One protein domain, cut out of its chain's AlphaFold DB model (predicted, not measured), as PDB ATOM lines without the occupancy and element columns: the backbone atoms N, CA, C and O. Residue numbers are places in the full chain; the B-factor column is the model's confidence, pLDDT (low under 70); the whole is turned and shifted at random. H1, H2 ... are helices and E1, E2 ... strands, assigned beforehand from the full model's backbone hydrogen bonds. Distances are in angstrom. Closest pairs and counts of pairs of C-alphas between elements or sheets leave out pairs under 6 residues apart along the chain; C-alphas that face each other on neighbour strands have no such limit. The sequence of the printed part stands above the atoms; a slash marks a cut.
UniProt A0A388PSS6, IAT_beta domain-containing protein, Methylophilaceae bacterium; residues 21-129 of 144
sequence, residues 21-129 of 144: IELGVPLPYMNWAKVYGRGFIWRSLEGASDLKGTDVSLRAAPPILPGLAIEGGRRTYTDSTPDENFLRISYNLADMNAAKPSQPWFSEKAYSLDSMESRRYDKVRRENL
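AT A GLANCE: This is residues 21 to 129 of the 144 residues of the protein "IAT_beta domain-containing protein" of Methylophilaceae bacterium (UniProt A0A388PSS6). A single twisted sheet of five antiparallel strands, E1 to E5, is curled into an arched wall, and a long stretch with little named structure loops past one end of it. That stretch leaves E5, passes the turn between E1 and E2, reaches the short helix H1, and then runs back on the hollow side of the arch with residues 120 to 129. The 109 printed residues hold five named strands followed by one named helix, with sheet order E1, E2, E3, E4, E5; the class is mostly strand, though under half of the residues are in named elements. The whole is loose, with a radius of gyration of the C-alphas of 16.8 A, and a rod in outline, spanning 54 by 26 by 22 A.

IN THESE COORDINATES: E1, residues 21 to 27, begins at C-alpha 21 (182.009, 182.973, 202.842) and is 19.8 A long. E2, residues 30 to 43, is the longest strand at 37.3 A. E3, residues 51 to 60, measures 28.5 A, and E4, residues 68 to 77, 29.0 A. E5, residues 84 to 91, is 23.0 A long and ends at C-alpha 91 (186.972, 160.102, 198.233). H1, residues 116 to 119, measures 5.2 A and ends at C-alpha 119 (185.427, 171.416, 187.501).

HOW THE PARTS SIT: The five strands form a meander, each strand the antiparallel neighbour of the one before, with E1 and E5 as edge strands. The hairpin E1 and E2 has directions 166 degrees apart, and N 23 and O 37 are 2.8 A apart, within hydrogen-bond range. In the hairpin E2 and E3, at 168 degrees, N 38 and O 55 are within that range at 2.8 A. The hairpin E3 and E4 stands at 153 degrees, with N 58 and O 72 at 2.8 A. In the hairpin E4 and E5, at 161 degrees, N 88 and O 71 are 2.7 A apart. From edge to edge the strands' lines turn by 68 degrees, and the way across the sheet turns by 60 degrees. H1 is not on the sheet, with 0 pairs of C-alphas within 10 A. H1 is too short for any O i to N i+4 pair; its 1 O i to N i+3 pair is within range.

THE WHOLE: The C-alphas of Glu 46 and Glu 108, the two farthest apart, are separated by 55.0 A. The printed part has no cut. The link from E5 to H1, residues 92 to 115, is long. Mean pLDDT of the printed part is 76.2; 37 residues are under 70, namely 44 to 50, 80, 95 to 103 and 110 to 129.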
ATOM      1  N   ILE A  21     181.162 182.631 203.981       82.50
ATOM      2  CA  ILE A  21     182.009 182.973 202.842       82.50
ATOM      3  C   ILE A  21     183.283 182.145 202.927       82.50
ATOM      4  O   ILE A  21     183.948 182.146 203.959       82.50
ATOM      5  N   GLU A  22     183.624 181.429 201.856       83.31
ATOM      6  CA  GLU A  22     184.838 180.611 201.756       83.31
ATOM      7  C   GLU A  22     185.714 181.127 200.612       83.31
ATOM      8  O   GLU A  22     185.246 181.329 199.490       83.31
ATOM      9  N   LEU A  23     187.002 181.311 200.890       87.31
ATOM     10  CA  LEU A  23     188.028 181.661 199.917       87.31
ATOM     11  C   LEU A  23     189.125 180.604 199.948       87.31
ATOM     12  O   LEU A  23     189.559 180.182 201.018       87.31
ATOM     13  N   GLY A  24     189.575 180.173 198.771       86.19
ATOM     14  CA  GLY A  24     190.566 179.114 198.624       86.19
ATOM     15  C   GLY A  24     191.675 179.478 197.657       86.19
ATOM     16  O   GLY A  24     191.392 179.849 196.518       86.19
ATOM     17  N   VAL A  25     192.925 179.306 198.077       87.56
ATOM     18  CA  VAL A  25     194.110 179.556 197.250       87.56
ATOM     19  C   VAL A  25     194.992 178.306 197.172       87.56
ATOM     20  O   VAL A  25     195.246 177.668 198.195       87.56
ATOM     21  N   PRO A  26     195.449 177.898 195.974       86.38
ATOM     22  CA  PRO A  26     196.428 176.824 195.844       86.38
ATOM     23  C   PRO A  26     197.802 177.253 196.356       86.38
ATOM     24  O   PRO A  26     198.171 178.427 196.268       86.38
ATOM     25  N   LEU A  27     198.562 176.292 196.881       85.81
ATOM     26  CA  LEU A  27     199.938 176.534 197.289       85.81
ATOM     27  C   LEU A  27     200.843 176.693 196.056       85.81
ATOM     28  O   LEU A  27     200.743 175.884 195.128       85.81
ATOM     29  N   PRO A  28     201.757 177.686 196.049       82.25
ATOM     30  CA  PRO A  28     202.730 177.850 194.978       82.25
ATOM     31  C   PRO A  28     203.521 176.566 194.751       82.25
ATOM     32  O   PRO A  28     203.978 175.944 195.710       82.25
ATOM     33  N   TYR A  29     203.668 176.163 193.488       80.00
ATOM     34  CA  TYR A  29     204.384 174.953 193.052       80.00
ATOM     35  C   TYR A  29     203.741 173.627 193.501       80.00
ATOM     36  O   TYR A  29     204.050 172.578 192.944       80.00
ATOM     37  N   MET A  30     202.787 173.659 194.434       82.94
ATOM     38  CA  MET A  30     202.044 172.515 194.957       82.94
ATOM     39  C   MET A  30     200.548 172.719 194.713       82.94
ATOM     40  O   MET A  30     199.752 172.821 195.643       82.94
ATOM     41  N   ASN A  31     200.146 172.743 193.439       78.75
ATOM     42  CA  ASN A  31     198.746 172.952 193.036       78.75
ATOM     43  C   ASN A  31     197.779 171.855 193.546       78.75
ATOM     44  O   ASN A  31     196.559 172.052 193.539       78.75
ATOM     45  N   TRP A  32     198.314 170.714 193.999       81.25
ATOM     46  CA  TRP A  32     197.575 169.643 194.675       81.25
ATOM     47  C   TRP A  32     197.163 170.008 196.111       81.25
ATOM     48  O   TRP A  32     196.239 169.402 196.653       81.25
ATOM     49  N   ALA A  33     197.802 171.007 196.723       86.56
ATOM     50  CA  ALA A  33     197.478 171.523 198.045       86.56
ATOM     51  C   ALA A  33     196.829 172.912 197.951       86.56
ATOM     52  O   ALA A  33     197.216 173.754 197.143       86.56
ATOM     53  N   LYS A  34     195.815 173.160 198.778       89.44
ATOM     54  CA  LYS A  34     195.054 174.412 198.814       89.44
ATOM     55  C   LYS A  34     194.786 174.824 200.251       89.44
ATOM     56  O   LYS A  34     194.388 173.992 201.061       89.44
ATOM     57  N   VAL A  35     194.959 176.104 200.540       89.88
ATOM     58  CA  VAL A  35     194.573 176.712 201.812       89.88
ATOM     59  C   VAL A  35     193.211 177.361 201.635       89.88
ATOM     60  O   VAL A  35     192.973 178.029 200.629       89.88
ATOM     61  N   TYR A  36     192.328 177.164 202.604       89.69
ATOM     62  CA  TYR A  36     191.013 177.778 202.658       89.69
ATOM     63  C   TYR A  36     190.867 178.610 203.924       89.69
ATOM     64  O   TYR A  36     191.262 178.184 205.008       89.69
ATOM     65  N   GLY A  37     190.276 179.787 203.766       90.62
ATOM     66  CA  GLY A  37     189.752 180.599 204.851       90.62
ATOM     67  C   GLY A  37     188.243 180.712 204.691       90.62
ATOM     68  O   GLY A  37     187.769 181.058 203.608       90.62
ATOM     69  N   ARG A  38     187.484 180.417 205.744       88.19
ATOM     70  CA  ARG A  38     186.027 180.564 205.757       88.19
ATOM     71  C   ARG A  38     185.587 181.400 206.948       88.19
ATOM     72  O   ARG A  38     185.915 181.065 208.074       88.19
ATOM     73  N   GLY A  39     184.822 182.457 206.708       87.12
ATOM     74  CA  GLY A  39     184.138 183.215 207.757       87.12
ATOM     75  C   GLY A  39     182.664 182.834 207.785       87.12
ATOM     76  O   GLY A  39     182.047 182.739 206.725       87.12
ATOM     77  N   PHE A  40     182.092 182.614 208.967       82.69
ATOM     78  CA  PHE A  40     180.674 182.284 209.104       82.69
ATOM     79  C   PHE A  40     180.009 183.090 210.217       82.69
ATOM     80  O   PHE A  40     180.611 183.379 211.253       82.69
ATOM     81  N   ILE A  41     178.743 183.438 209.987       80.62
ATOM     82  CA  ILE A  41     177.879 184.101 210.962       80.62
ATOM     83  C   ILE A  41     176.527 183.396 210.954       80.62
ATOM     84  O   ILE A  41     175.834 183.368 209.934       80.62
ATOM     85  N   TRP A  42     176.135 182.867 212.106       78.62
ATOM     86  CA  TRP A  42     174.819 182.291 212.351       78.62
ATOM     87  C   TRP A  42     174.049 183.218 213.281       78.62
ATOM     88  O   TRP A  42     174.507 183.523 214.381       78.62
ATOM     89  N   ARG A  43     172.884 183.682 212.820       72.38
ATOM     90  CA  ARG A  43     172.033 184.584 213.598       72.38
ATOM     91  C   ARG A  43     171.171 183.770 214.538       72.38
ATOM     92  O   ARG A  43     170.377 182.941 214.078       72.38
ATOM     93  N   SER A  44     171.317 184.027 215.826       63.91
ATOM     94  CA  SER A  44     170.552 183.346 216.863       63.91
ATOM     95  C   SER A  44     169.150 183.944 216.977       63.91
ATOM     96  O   SER A  44     168.904 185.105 216.642       63.91
ATOM     97  N   LEU A  45     168.189 183.129 217.404       59.06
ATOM     98  CA  LEU A  45     166.808 183.559 217.620       59.06
ATOM     99  C   LEU A  45     166.573 183.767 219.122       59.06
ATOM    100  O   LEU A  45     167.199 183.106 219.947       59.06
ATOM    101  N   GLU A  46     165.651 184.669 219.468       57.12
ATOM    102  CA  GLU A  46     165.190 184.897 220.854       57.12
ATOM    103  C   GLU A  46     166.262 185.440 221.828       57.12
ATOM    104  O   GLU A  46     166.280 185.095 223.002       57.12
ATOM    105  N   GLY A  47     167.139 186.343 221.366       53.03
ATOM    106  CA  GLY A  47     168.021 187.130 222.249       53.03
ATOM    107  C   GLY A  47     169.304 186.429 222.714       53.03
ATOM    108  O   GLY A  47     170.057 187.009 223.494       53.03
ATOM    109  N   ALA A  48     169.575 185.218 222.224       60.38
ATOM    110  CA  ALA A  48     170.861 184.544 222.393       60.38
ATOM    111  C   ALA A  48     171.963 185.216 221.548       60.38
ATOM    112  O   ALA A  48     171.677 185.849 220.531       60.38
ATOM    113  N   SER A  49     173.228 185.082 221.960       63.12
ATOM    114  CA  SER A  49     174.379 185.651 221.245       63.12
ATOM    115  C   SER A  49     174.531 185.044 219.846       63.12
ATOM    116  O   SER A  49     174.382 183.836 219.677       63.12
ATOM    117  N   ASP A  50     174.833 185.858 218.834       69.88
ATOM    118  CA  ASP A  50     175.106 185.368 217.477       69.88
ATOM    119  C   ASP A  50     176.389 184.530 217.445       69.88
ATOM    120  O   ASP A  50     177.418 184.973 217.945       69.88
ATOM    121  N   LEU A  51     176.353 183.357 216.806       73.88
ATOM    122  CA  LEU A  51     177.532 182.502 216.668       73.88
ATOM    123  C   LEU A  51     178.343 182.932 215.446       73.88
ATOM    124  O   LEU A  51     177.922 182.742 214.299       73.88
ATOM    125  N   LYS A  52     179.539 183.464 215.686       81.50
ATOM    126  CA  LYS A  52     180.472 183.896 214.638       81.50
ATOM    127  C   LYS A  52     181.841 183.244 214.803       81.50
ATOM    128  O   LYS A  52     182.336 183.055 215.917       81.50
ATOM    129  N   GLY A  53     182.473 182.922 213.682       83.94
ATOM    130  CA  GLY A  53     183.773 182.269 213.699       83.94
ATOM    131  C   GLY A  53     184.489 182.299 212.362       83.94
ATOM    132  O   GLY A  53     183.940 182.700 211.331       83.94
ATOM    133  N   THR A  54     185.750 181.886 212.414       86.69
ATOM    134  CA  THR A  54     186.621 181.740 211.252       86.69
ATOM    135  C   THR A  54     187.230 180.347 211.247       86.69
ATOM    136  O   THR A  54     187.760 179.886 212.258       86.69
ATOM    137  N   ASP A  55     187.201 179.703 210.089       87.31
ATOM    138  CA  ASP A  55     187.866 178.438 209.825       87.31
ATOM    139  C   ASP A  55     189.069 178.673 208.928       87.31
ATOM    140  O   ASP A  55     188.981 179.363 207.909       87.31
ATOM    141  N   VAL A  56     190.175 178.029 209.270       89.62
ATOM    142  CA  VAL A  56     191.351 177.936 208.412       89.62
ATOM    143  C   VAL A  56     191.631 176.461 208.175       89.62
ATOM    144  O   VAL A  56     191.788 175.699 209.131       89.62
ATOM    145  N   SER A  57     191.686 176.038 206.913       90.56
ATOM    146  CA  SER A  57     191.956 174.643 206.560       90.56
ATOM    147  C   SER A  57     192.969 174.490 205.436       90.56
ATOM    148  O   SER A  57     193.080 175.315 204.531       90.56
ATOM    149  N   LEU A  58     193.727 173.403 205.500       91.00
ATOM    150  CA  LEU A  58     194.631 172.947 204.463       91.00
ATOM    151  C   LEU A  58     194.051 171.676 203.853       91.00
ATOM    152  O   LEU A  58     193.857 170.673 204.540       91.00
ATOM    153  N   ARG A  59     193.812 171.705 202.546       90.50
ATOM    154  CA  ARG A  59     193.369 170.558 201.759       90.50
ATOM    155  C   ARG A  59     194.497 170.068 200.866       90.50
ATOM    156  O   ARG A  59     195.017 170.839 200.071       90.50
ATOM    157  N   ALA A  60     194.800 168.783 200.924       88.75
ATOM    158  CA  ALA A  60     195.729 168.083 200.053       88.75
ATOM    159  C   ALA A  60     194.977 167.058 199.194       88.75
ATOM    160  O   ALA A  60     194.224 166.239 199.714       88.75
ATOM    161  N   ALA A  61     195.188 167.091 197.881       86.00
ATOM    162  CA  ALA A  61     194.646 166.131 196.922       86.00
ATOM    163  C   ALA A  61     195.797 165.538 196.089       86.00
ATOM    164  O   ALA A  61     196.098 166.070 195.019       86.00
ATOM    165  N   PRO A  62     196.489 164.497 196.592       81.31
ATOM    166  CA  PRO A  62     197.717 163.989 195.985       81.31
ATOM    167  C   PRO A  62     197.516 163.540 194.528       81.31
ATOM    168  O   PRO A  62     196.541 162.844 194.240       81.31
ATOM    169  N   PRO A  63     198.453 163.846 193.612       74.25
ATOM    170  CA  PRO A  63     198.314 163.494 192.197       74.25
ATOM    171  C   PRO A  63     198.373 161.979 191.941       74.25
ATOM    172  O   PRO A  63     197.839 161.503 190.944       74.25
ATOM    173  N   ILE A  64     198.984 161.216 192.855       75.12
ATOM    174  CA  ILE A  64     199.117 159.753 192.772       75.12
ATOM    175  C   ILE A  64     197.797 158.997 192.982       75.12
ATOM    176  O   ILE A  64     197.683 157.850 192.564       75.12
ATOM    177  N   LEU A  65     196.813 159.611 193.651       76.81
ATOM    178  CA  LEU A  65     195.534 158.987 193.998       76.81
ATOM    179  C   LEU A  65     194.382 159.913 193.581       76.81
ATOM    180  O   LEU A  65     193.819 160.619 194.426       76.81
ATOM    181  N   PRO A  66     194.017 159.922 192.282       74.31
ATOM    182  CA  PRO A  66     192.907 160.719 191.779       74.31
ATOM    183  C   PRO A  66     191.622 160.427 192.560       74.31
ATOM    184  O   PRO A  66     191.250 159.276 192.778       74.31
ATOM    185  N   GLY A  67     190.956 161.489 193.013       75.88
ATOM    186  CA  GLY A  67     189.714 161.399 193.782       75.88
ATOM    187  C   GLY A  67     189.894 161.383 195.303       75.88
ATOM    188  O   GLY A  67     188.928 161.686 196.002       75.88
ATOM    189  N   LEU A  68     191.095 161.127 195.839       84.69
ATOM    190  CA  LEU A  68     191.362 161.277 197.273       84.69
ATOM    191  C   LEU A  68     191.679 162.736 197.620       84.69
ATOM    192  O   LEU A  68     192.541 163.370 197.014       84.69
ATOM    193  N   ALA A  69     191.011 163.261 198.642       86.06
ATOM    194  CA  ALA A  69     191.332 164.546 199.237       86.06
ATOM    195  C   ALA A  69     191.288 164.456 200.761       86.06
ATOM    196  O   ALA A  69     190.330 163.949 201.345       86.06
ATOM    197  N   ILE A  70     192.313 165.001 201.396       88.94
ATOM    198  CA  ILE A  70     192.436 165.106 202.845       88.94
ATOM    199  C   ILE A  70     192.398 166.588 203.184       88.94
ATOM    200  O   ILE A  70     193.046 167.391 202.522       88.94
ATOM    201  N   GLU A  71     191.625 166.971 204.185       90.31
ATOM    202  CA  GLU A  71     191.532 168.344 204.658       90.31
ATOM    203  C   GLU A  71     191.663 168.367 206.174       90.31
ATOM    204  O   GLU A  71     190.897 167.711 206.870       90.31
ATOM    205  N   GLY A  72     192.643 169.105 206.677       91.44
ATOM    206  CA  GLY A  72     192.819 169.360 208.100       91.44
ATOM    207  C   GLY A  72     192.661 170.845 208.361       91.44
ATOM    208  O   GLY A  72     193.187 171.659 207.603       91.44
ATOM    209  N   GLY A  73     191.939 171.219 209.407       90.12
ATOM    210  CA  GLY A  73     191.725 172.624 209.715       90.12
ATOM    211  C   GLY A  73     191.410 172.878 211.171       90.12
ATOM    212  O   GLY A  73     191.141 171.959 211.946       90.12
ATOM    213  N   ARG A  74     191.446 174.159 211.518       88.44
ATOM    214  CA  ARG A  74     191.047 174.671 212.819       88.44
ATOM    215  C   ARG A  74     189.933 175.683 212.628       88.44
ATOM    216  O   ARG A  74     190.039 176.596 211.809       88.44
ATOM    217  N   ARG A  75     188.879 175.495 213.404       87.75
ATOM    218  CA  ARG A  75     187.762 176.404 213.571       87.75
ATOM    219  C   ARG A  75     187.975 177.187 214.851       87.75
ATOM    220  O   ARG A  75     188.192 176.609 215.913       87.75
ATOM    221  N   THR A  76     187.927 178.501 214.720       83.94
ATOM    222  CA  THR A  76     188.057 179.444 215.829       83.94
ATOM    223  C   THR A  76     186.762 180.217 215.971       83.94
ATOM    224  O   THR A  76     186.199 180.697 214.982       83.94
ATOM    225  N   TYR A  77     186.276 180.322 217.199       82.25
ATOM    226  CA  TYR A  77     185.065 181.067 217.515       82.25
ATOM    227  C   TYR A  77     185.459 182.404 218.139       82.25
ATOM    228  O   TYR A  77     186.444 182.494 218.864       82.25
ATOM    229  N   THR A  78     184.738 183.478 217.810       75.25
ATOM    230  CA  THR A  78     185.038 184.795 218.408       75.25
ATOM    231  C   THR A  78     184.499 184.919 219.835       75.25
ATOM    232  O   THR A  78     184.960 185.768 220.592       75.25
ATOM    233  N   ASP A  79     183.523 184.089 220.196       72.00
ATOM    234  CA  ASP A  79     182.943 184.048 221.537       72.00
ATOM    235  C   ASP A  79     183.712 183.068 222.442       72.00
ATOM    236  O   ASP A  79     184.682 182.441 222.024       72.00
ATOM    237  N   SER A  80     183.275 182.894 223.690       63.75
ATOM    238  CA  SER A  80     183.889 182.001 224.693       63.75
ATOM    239  C   SER A  80     183.751 180.494 224.395       63.75
ATOM    240  O   SER A  80     183.862 179.665 225.300       63.75
ATOM    241  N   THR A  81     183.475 180.128 223.145       71.62
ATOM    242  CA  THR A  81     183.391 178.746 222.672       71.62
ATOM    243  C   THR A  81     184.802 178.222 222.388       71.62
ATOM    244  O   THR A  81     185.600 178.935 221.779       71.62
ATOM    245  N   PRO A  82     185.146 176.993 222.811       75.62
ATOM    246  CA  PRO A  82     186.466 176.433 222.555       75.62
ATOM    247  C   PRO A  82     186.709 176.217 221.058       75.62
ATOM    248  O   PRO A  82     185.813 175.814 220.317       75.62
ATOM    249  N   ASP A  83     187.950 176.445 220.632       84.81
ATOM    250  CA  ASP A  83     188.390 176.156 219.268       84.81
ATOM    251  C   ASP A  83     188.285 174.658 218.949       84.81
ATOM    252  O   ASP A  83     188.606 173.800 219.775       84.81
ATOM    253  N   GLU A  84     187.930 174.342 217.709       83.81
ATOM    254  CA  GLU A  84     187.754 172.972 217.233       83.81
ATOM    255  C   GLU A  84     188.775 172.645 216.144       83.81
ATOM    256  O   GLU A  84     188.985 173.415 215.209       83.81
ATOM    257  N   ASN A  85     189.393 171.469 216.224       87.88
ATOM    258  CA  ASN A  85     190.213 170.935 215.138       87.88
ATOM    259  C   ASN A  85     189.414 169.867 214.397       87.88
ATOM    260  O   ASN A  85     188.781 169.020 215.026       87.88
ATOM    261  N   PHE A  86     189.477 169.872 213.069       86.25
ATOM    262  CA  PHE A  86     188.797 168.879 212.248       86.25
ATOM    263  C   PHE A  86     189.744 168.230 211.244       86.25
ATOM    264  O   PHE A  86     190.651 168.862 210.699       86.25
ATOM    265  N   LEU A  87     189.484 166.952 210.974       90.00
ATOM    266  CA  LEU A  87     190.108 166.185 209.907       90.00
ATOM    267  C   LEU A  87     189.001 165.592 209.036       90.00
ATOM    268  O   LEU A  87     188.133 164.868 209.521       90.00
ATOM    269  N   ARG A  88     189.037 165.890 207.742       88.12
ATOM    270  CA  ARG A  88     188.096 165.391 206.746       88.12
ATOM    271  C   ARG A  88     188.843 164.608 205.685       88.12
ATOM    272  O   ARG A  88     189.717 165.134 205.005       88.12
ATOM    273  N   ILE A  89     188.435 163.363 205.494       88.62
ATOM    274  CA  ILE A  89     188.892 162.522 204.392       88.62
ATOM    275  C   ILE A  89     187.724 162.397 203.418       88.62
ATOM    276  O   ILE A  89     186.587 162.153 203.813       88.62
ATOM    277  N   SER A  90     187.970 162.653 202.140       85.38
ATOM    278  CA  SER A  90     186.962 162.615 201.086       85.38
ATOM    279  C   SER A  90     187.485 161.814 199.909       85.38
ATOM    280  O   SER A  90     188.619 162.010 199.480       85.38
ATOM    281  N   TYR A  91     186.642 160.933 199.381       84.19
ATOM    282  CA  TYR A  91     186.972 160.102 198.233       84.19
ATOM    283  C   TYR A  91     185.893 160.242 197.160       84.19
ATOM    284  O   TYR A  91     184.715 160.009 197.426       84.19
ATOM    285  N   ASN A  92     186.287 160.677 195.964       81.62
ATOM    286  CA  ASN A  92     185.399 160.868 194.823       81.62
ATOM    287  C   ASN A  92     185.550 159.709 193.827       81.62
ATOM    288  O   ASN A  92     186.561 159.611 193.136       81.62
ATOM    289  N   LEU A  93     184.514 158.873 193.722       76.00
ATOM    290  CA  LEU A  93     184.492 157.708 192.830       76.00
ATOM    291  C   LEU A  93     184.437 158.085 191.341       76.00
ATOM    292  O   LEU A  93     184.971 157.363 190.507       76.00
ATOM    293  N   ALA A  94     183.826 159.222 190.992       71.31
ATOM    294  CA  ALA A  94     183.742 159.666 189.598       71.31
ATOM    295  C   ALA A  94     185.109 160.115 189.052       71.31
ATOM    296  O   ALA A  94     185.398 159.953 187.869       71.31
ATOM    297  N   ASP A  95     185.974 160.623 189.934       65.88
ATOM    298  CA  ASP A  95     187.330 161.060 189.595       65.88
ATOM    299  C   ASP A  95     188.329 159.904 189.443       65.88
ATOM    300  O   ASP A  95     189.433 160.138 188.956       65.88
ATOM    301  N   MET A  96     187.965 158.672 189.824       63.19
ATOM    302  CA  MET A  96     188.840 157.500 189.675       63.19
ATOM    303  C   MET A  96     189.082 157.134 188.208       63.19
ATOM    304  O   MET A  96     190.182 156.734 187.845       63.19
ATOM    305  N   ASN A  97     188.047 157.276 187.373       58.94
ATOM    306  CA  ASN A  97     188.093 156.950 185.943       58.94
ATOM    307  C   ASN A  97     188.341 158.183 185.066       58.94
ATOM    308  O   ASN A  97     188.445 158.067 183.845       58.94
ATOM    309  N   ALA A  98     188.414 159.373 185.666       62.12
ATOM    310  CA  ALA A  98     188.761 160.579 184.942       62.12
ATOM    311  C   ALA A  98     190.251 160.509 184.586       62.12
ATOM    312  O   ALA A  98     191.105 160.528 185.472       62.12
ATOM    313  N   ALA A  99     190.565 160.435 183.290       54.78
ATOM    314  CA  ALA A  99     191.929 160.515 182.784       54.78
ATOM    315  C   ALA A  99     192.502 161.913 183.071       54.78
ATOM    316  O   ALA A  99     192.456 162.813 182.233       54.78
ATOM    317  N   LYS A 100     192.992 162.123 184.294       61.62
ATOM    318  CA  LYS A 100     193.702 163.340 184.672       61.62
ATOM    319  C   LYS A 100     195.167 163.175 184.267       61.62
ATOM    320  O   LYS A 100     195.752 162.131 184.561       61.62
ATOM    321  N   PRO A 101     195.767 164.163 183.583       59.75
ATOM    322  CA  PRO A 101     197.187 164.110 183.276       59.75
ATOM    323  C   PRO A 101     197.973 163.991 184.585       59.75
ATOM    324  O   PRO A 101     197.676 164.693 185.553       59.75
ATOM    325  N   SER A 102     198.950 163.081 184.616       62.22
ATOM    326  CA  SER A 102     199.834 162.897 185.768       62.22
ATOM    327  C   SER A 102     200.513 164.229 186.091       62.22
ATOM    328  O   SER A 102     201.306 164.737 185.297       62.22
ATOM    329  N   GLN A 103     200.152 164.829 187.226       65.44
ATOM    330  CA  GLN A 103     200.750 166.075 187.693       65.44
ATOM    331  C   GLN A 103     201.956 165.748 188.584       65.44
ATOM    332  O   GLN A 103     201.842 164.903 189.476       65.44
ATOM    333  N   PRO A 104     203.112 166.403 188.383       70.62
ATOM    334  CA  PRO A 104     204.253 166.220 189.267       70.62
ATOM    335  C   PRO A 104     203.929 166.736 190.676       70.62
ATOM    336  O   PRO A 104     203.104 167.633 190.860       70.62
ATOM    337  N   TRP A 105     204.615 166.188 191.684       72.38
ATOM    338  CA  TRP A 105     204.492 166.630 193.080       72.38
ATOM    339  C   TRP A 105     204.873 168.106 193.257       72.38
ATOM    340  O   TRP A 105     204.290 168.798 194.090       72.38
ATOM    341  N   PHE A 106     205.810 168.585 192.440       76.06
ATOM    342  CA  PHE A 106     206.193 169.986 192.334       76.06
ATOM    343  C   PHE A 106     206.042 170.418 190.880       76.06
ATOM    344  O   PHE A 106     206.630 169.823 189.979       76.06
ATOM    345  N   SER A 107     205.215 171.428 190.640       72.94
ATOM    346  CA  SER A 107     205.083 172.050 189.327       72.94
ATOM    347  C   SER A 107     206.246 173.011 189.096       72.94
ATOM    348  O   SER A 107     206.708 173.642 190.036       72.94
ATOM    349  N   GLU A 108     206.682 173.187 187.850       74.19
ATOM    350  CA  GLU A 108     207.631 174.251 187.482       74.19
ATOM    351  C   GLU A 108     206.998 175.650 187.579       74.19
ATOM    352  O   GLU A 108     207.695 176.659 187.683       74.19
ATOM    353  N   LYS A 109     205.659 175.723 187.570       71.12
ATOM    354  CA  LYS A 109     204.894 176.968 187.675       71.12
ATOM    355  C   LYS A 109     204.245 177.082 189.048       71.12
ATOM    356  O   LYS A 109     203.635 176.135 189.542       71.12
ATOM    357  N   ALA A 110     204.301 178.284 189.623       68.38
ATOM    358  CA  ALA A 110     203.660 178.577 190.902       68.38
ATOM    359  C   ALA A 110     202.147 178.290 190.864       68.38
ATOM    360  O   ALA A 110     201.625 177.694 191.799       68.38
ATOM    361  N   TYR A 111     201.480 178.632 189.755       65.00
ATOM    362  CA  TYR A 111     200.053 178.396 189.538       65.00
ATOM    363  C   TYR A 111     199.813 177.720 188.184       65.00
ATOM    364  O   TYR A 111     200.274 178.212 187.152       65.00
ATOM    365  N   SER A 112     199.081 176.602 188.184       63.62
ATOM    366  CA  SER A 112     198.566 175.990 186.951       63.62
ATOM    367  C   SER A 112     197.206 176.600 186.623       63.62
ATOM    368  O   SER A 112     196.239 176.412 187.367       63.62
ATOM    369  N   LEU A 113     197.130 177.357 185.528       62.34
ATOM    370  CA  LEU A 113     195.869 177.857 184.982       62.34
ATOM    371  C   LEU A 113     195.224 176.746 184.149       62.34
ATOM    372  O   LEU A 113     195.318 176.735 182.926       62.34
ATOM    373  N   ASP A 114     194.613 175.783 184.830       63.97
ATOM    374  CA  ASP A 114     193.845 174.721 184.182       63.97
ATOM    375  C   ASP A 114     192.426 175.190 183.837       63.97
ATOM    376  O   ASP A 114     191.817 175.984 184.562       63.97
ATOM    377  N   SER A 115     191.884 174.667 182.733       59.28
ATOM    378  CA  SER A 115     190.506 174.933 182.315       59.28
ATOM    379  C   SER A 115     189.515 174.558 183.422       59.28
ATOM    380  O   SER A 115     189.584 173.475 184.008       59.28
ATOM    381  N   MET A 116     188.547 175.440 183.685       67.75
ATOM    382  CA  MET A 116     187.453 175.186 184.634       67.75
ATOM    383  C   MET A 116     186.419 174.181 184.100       67.75
ATOM    384  O   MET A 116     185.518 173.787 184.836       67.75
ATOM    385  N   GLU A 117     186.542 173.742 182.844       66.06
ATOM    386  CA  GLU A 117     185.620 172.803 182.199       66.06
ATOM    387  C   GLU A 117     185.464 171.492 182.982       66.06
ATOM    388  O   GLU A 117     184.343 171.052 183.235       66.06
ATOM    389  N   SER A 118     186.574 170.919 183.454       61.41
ATOM    390  CA  SER A 118     186.574 169.678 184.238       61.41
ATOM    391  C   SER A 118     186.029 169.854 185.659       61.41
ATOM    392  O   SER A 118     185.606 168.878 186.271       61.41
ATOM    393  N   ARG A 119     185.979 171.092 186.174       62.00
ATOM    394  CA  ARG A 119     185.427 171.416 187.501       62.00
ATOM    395  C   ARG A 119     183.929 171.715 187.480       62.00
ATOM    396  O   ARG A 119     183.349 171.971 188.530       62.00
ATOM    397  N   ARG A 120     183.271 171.674 186.315       65.31
ATOM    398  CA  ARG A 120     181.823 171.936 186.188       65.31
ATOM    399  C   ARG A 120     180.970 170.994 187.045       65.31
ATOM    400  O   ARG A 120     179.908 171.393 187.511       65.31
ATOM    401  N   TYR A 121     181.432 169.761 187.231       67.81
ATOM    402  CA  TYR A 121     180.733 168.731 188.001       67.81
ATOM    403  C   TYR A 121     181.224 168.625 189.448       67.81
ATOM    404  O   TYR A 121     180.755 167.760 190.190       67.81
ATOM    405  N   ASP A 122     182.151 169.495 189.865       66.75
ATOM    406  CA  ASP A 122     182.604 169.523 191.249       66.75
ATOM    407  C   ASP A 122     181.427 169.900 192.157       66.75
ATOM    408  O   ASP A 122     180.645 170.818 191.890       66.75
ATOM    409  N   LYS A 123     181.296 169.178 193.270       68.06
ATOM    410  CA  LYS A 123     180.262 169.461 194.263       68.06
ATOM    411  C   LYS A 123     180.463 170.867 194.832       68.06
ATOM    412  O   LYS A 123     181.570 171.225 195.237       68.06
ATOM    413  N   VAL A 124     179.368 171.624 194.942       65.81
ATOM    414  CA  VAL A 124     179.369 172.942 195.592       65.81
ATOM    415  C   VAL A 124     179.923 172.814 197.010       65.81
ATOM    416  O   VAL A 124     179.415 172.034 197.825       65.81
ATOM    417  N   ARG A 125     180.960 173.601 197.302       68.38
ATOM    418  CA  ARG A 125     181.514 173.730 198.648       68.38
ATOM    419  C   ARG A 125     180.590 174.619 199.469       68.38
ATOM    420  O   ARG A 125     180.561 175.826 199.280       68.38
ATOM    421  N   ARG A 126     179.787 173.991 200.323       68.12
ATOM    422  CA  ARG A 126     178.888 174.650 201.272       68.12
ATOM    423  C   ARG A 126     178.792 173.823 202.543       68.12
ATOM    424  O   ARG A 126     178.951 172.596 202.489       68.12
ATOM    425  N   GLU A 127     178.461 174.479 203.645       62.56
ATOM    426  CA  GLU A 127     177.993 173.787 204.838       62.56
ATOM    427  C   GLU A 127     176.665 173.082 204.502       62.56
ATOM    428  O   GLU A 127     175.676 173.717 204.141       62.56
ATOM    429  N   ASN A 128     176.659 171.745 204.510       61.75
ATOM    430  CA  ASN A 128     175.431 170.962 204.302       61.75
ATOM    431  C   ASN A 128     174.789 170.556 205.634       61.75
ATOM    432  O   ASN A 128     173.676 170.028 205.631       61.75
ATOM    433  N   LEU A 129     175.484 170.781 206.752       67.00
ATOM    434  CA  LEU A 129     174.947 170.546 208.078       67.00
ATOM    435  C   LEU A 129     173.998 171.688 208.450       67.00
ATOM    436  O   LEU A 129     174.322 172.866 208.310       67.00
TER     437      LEU A 129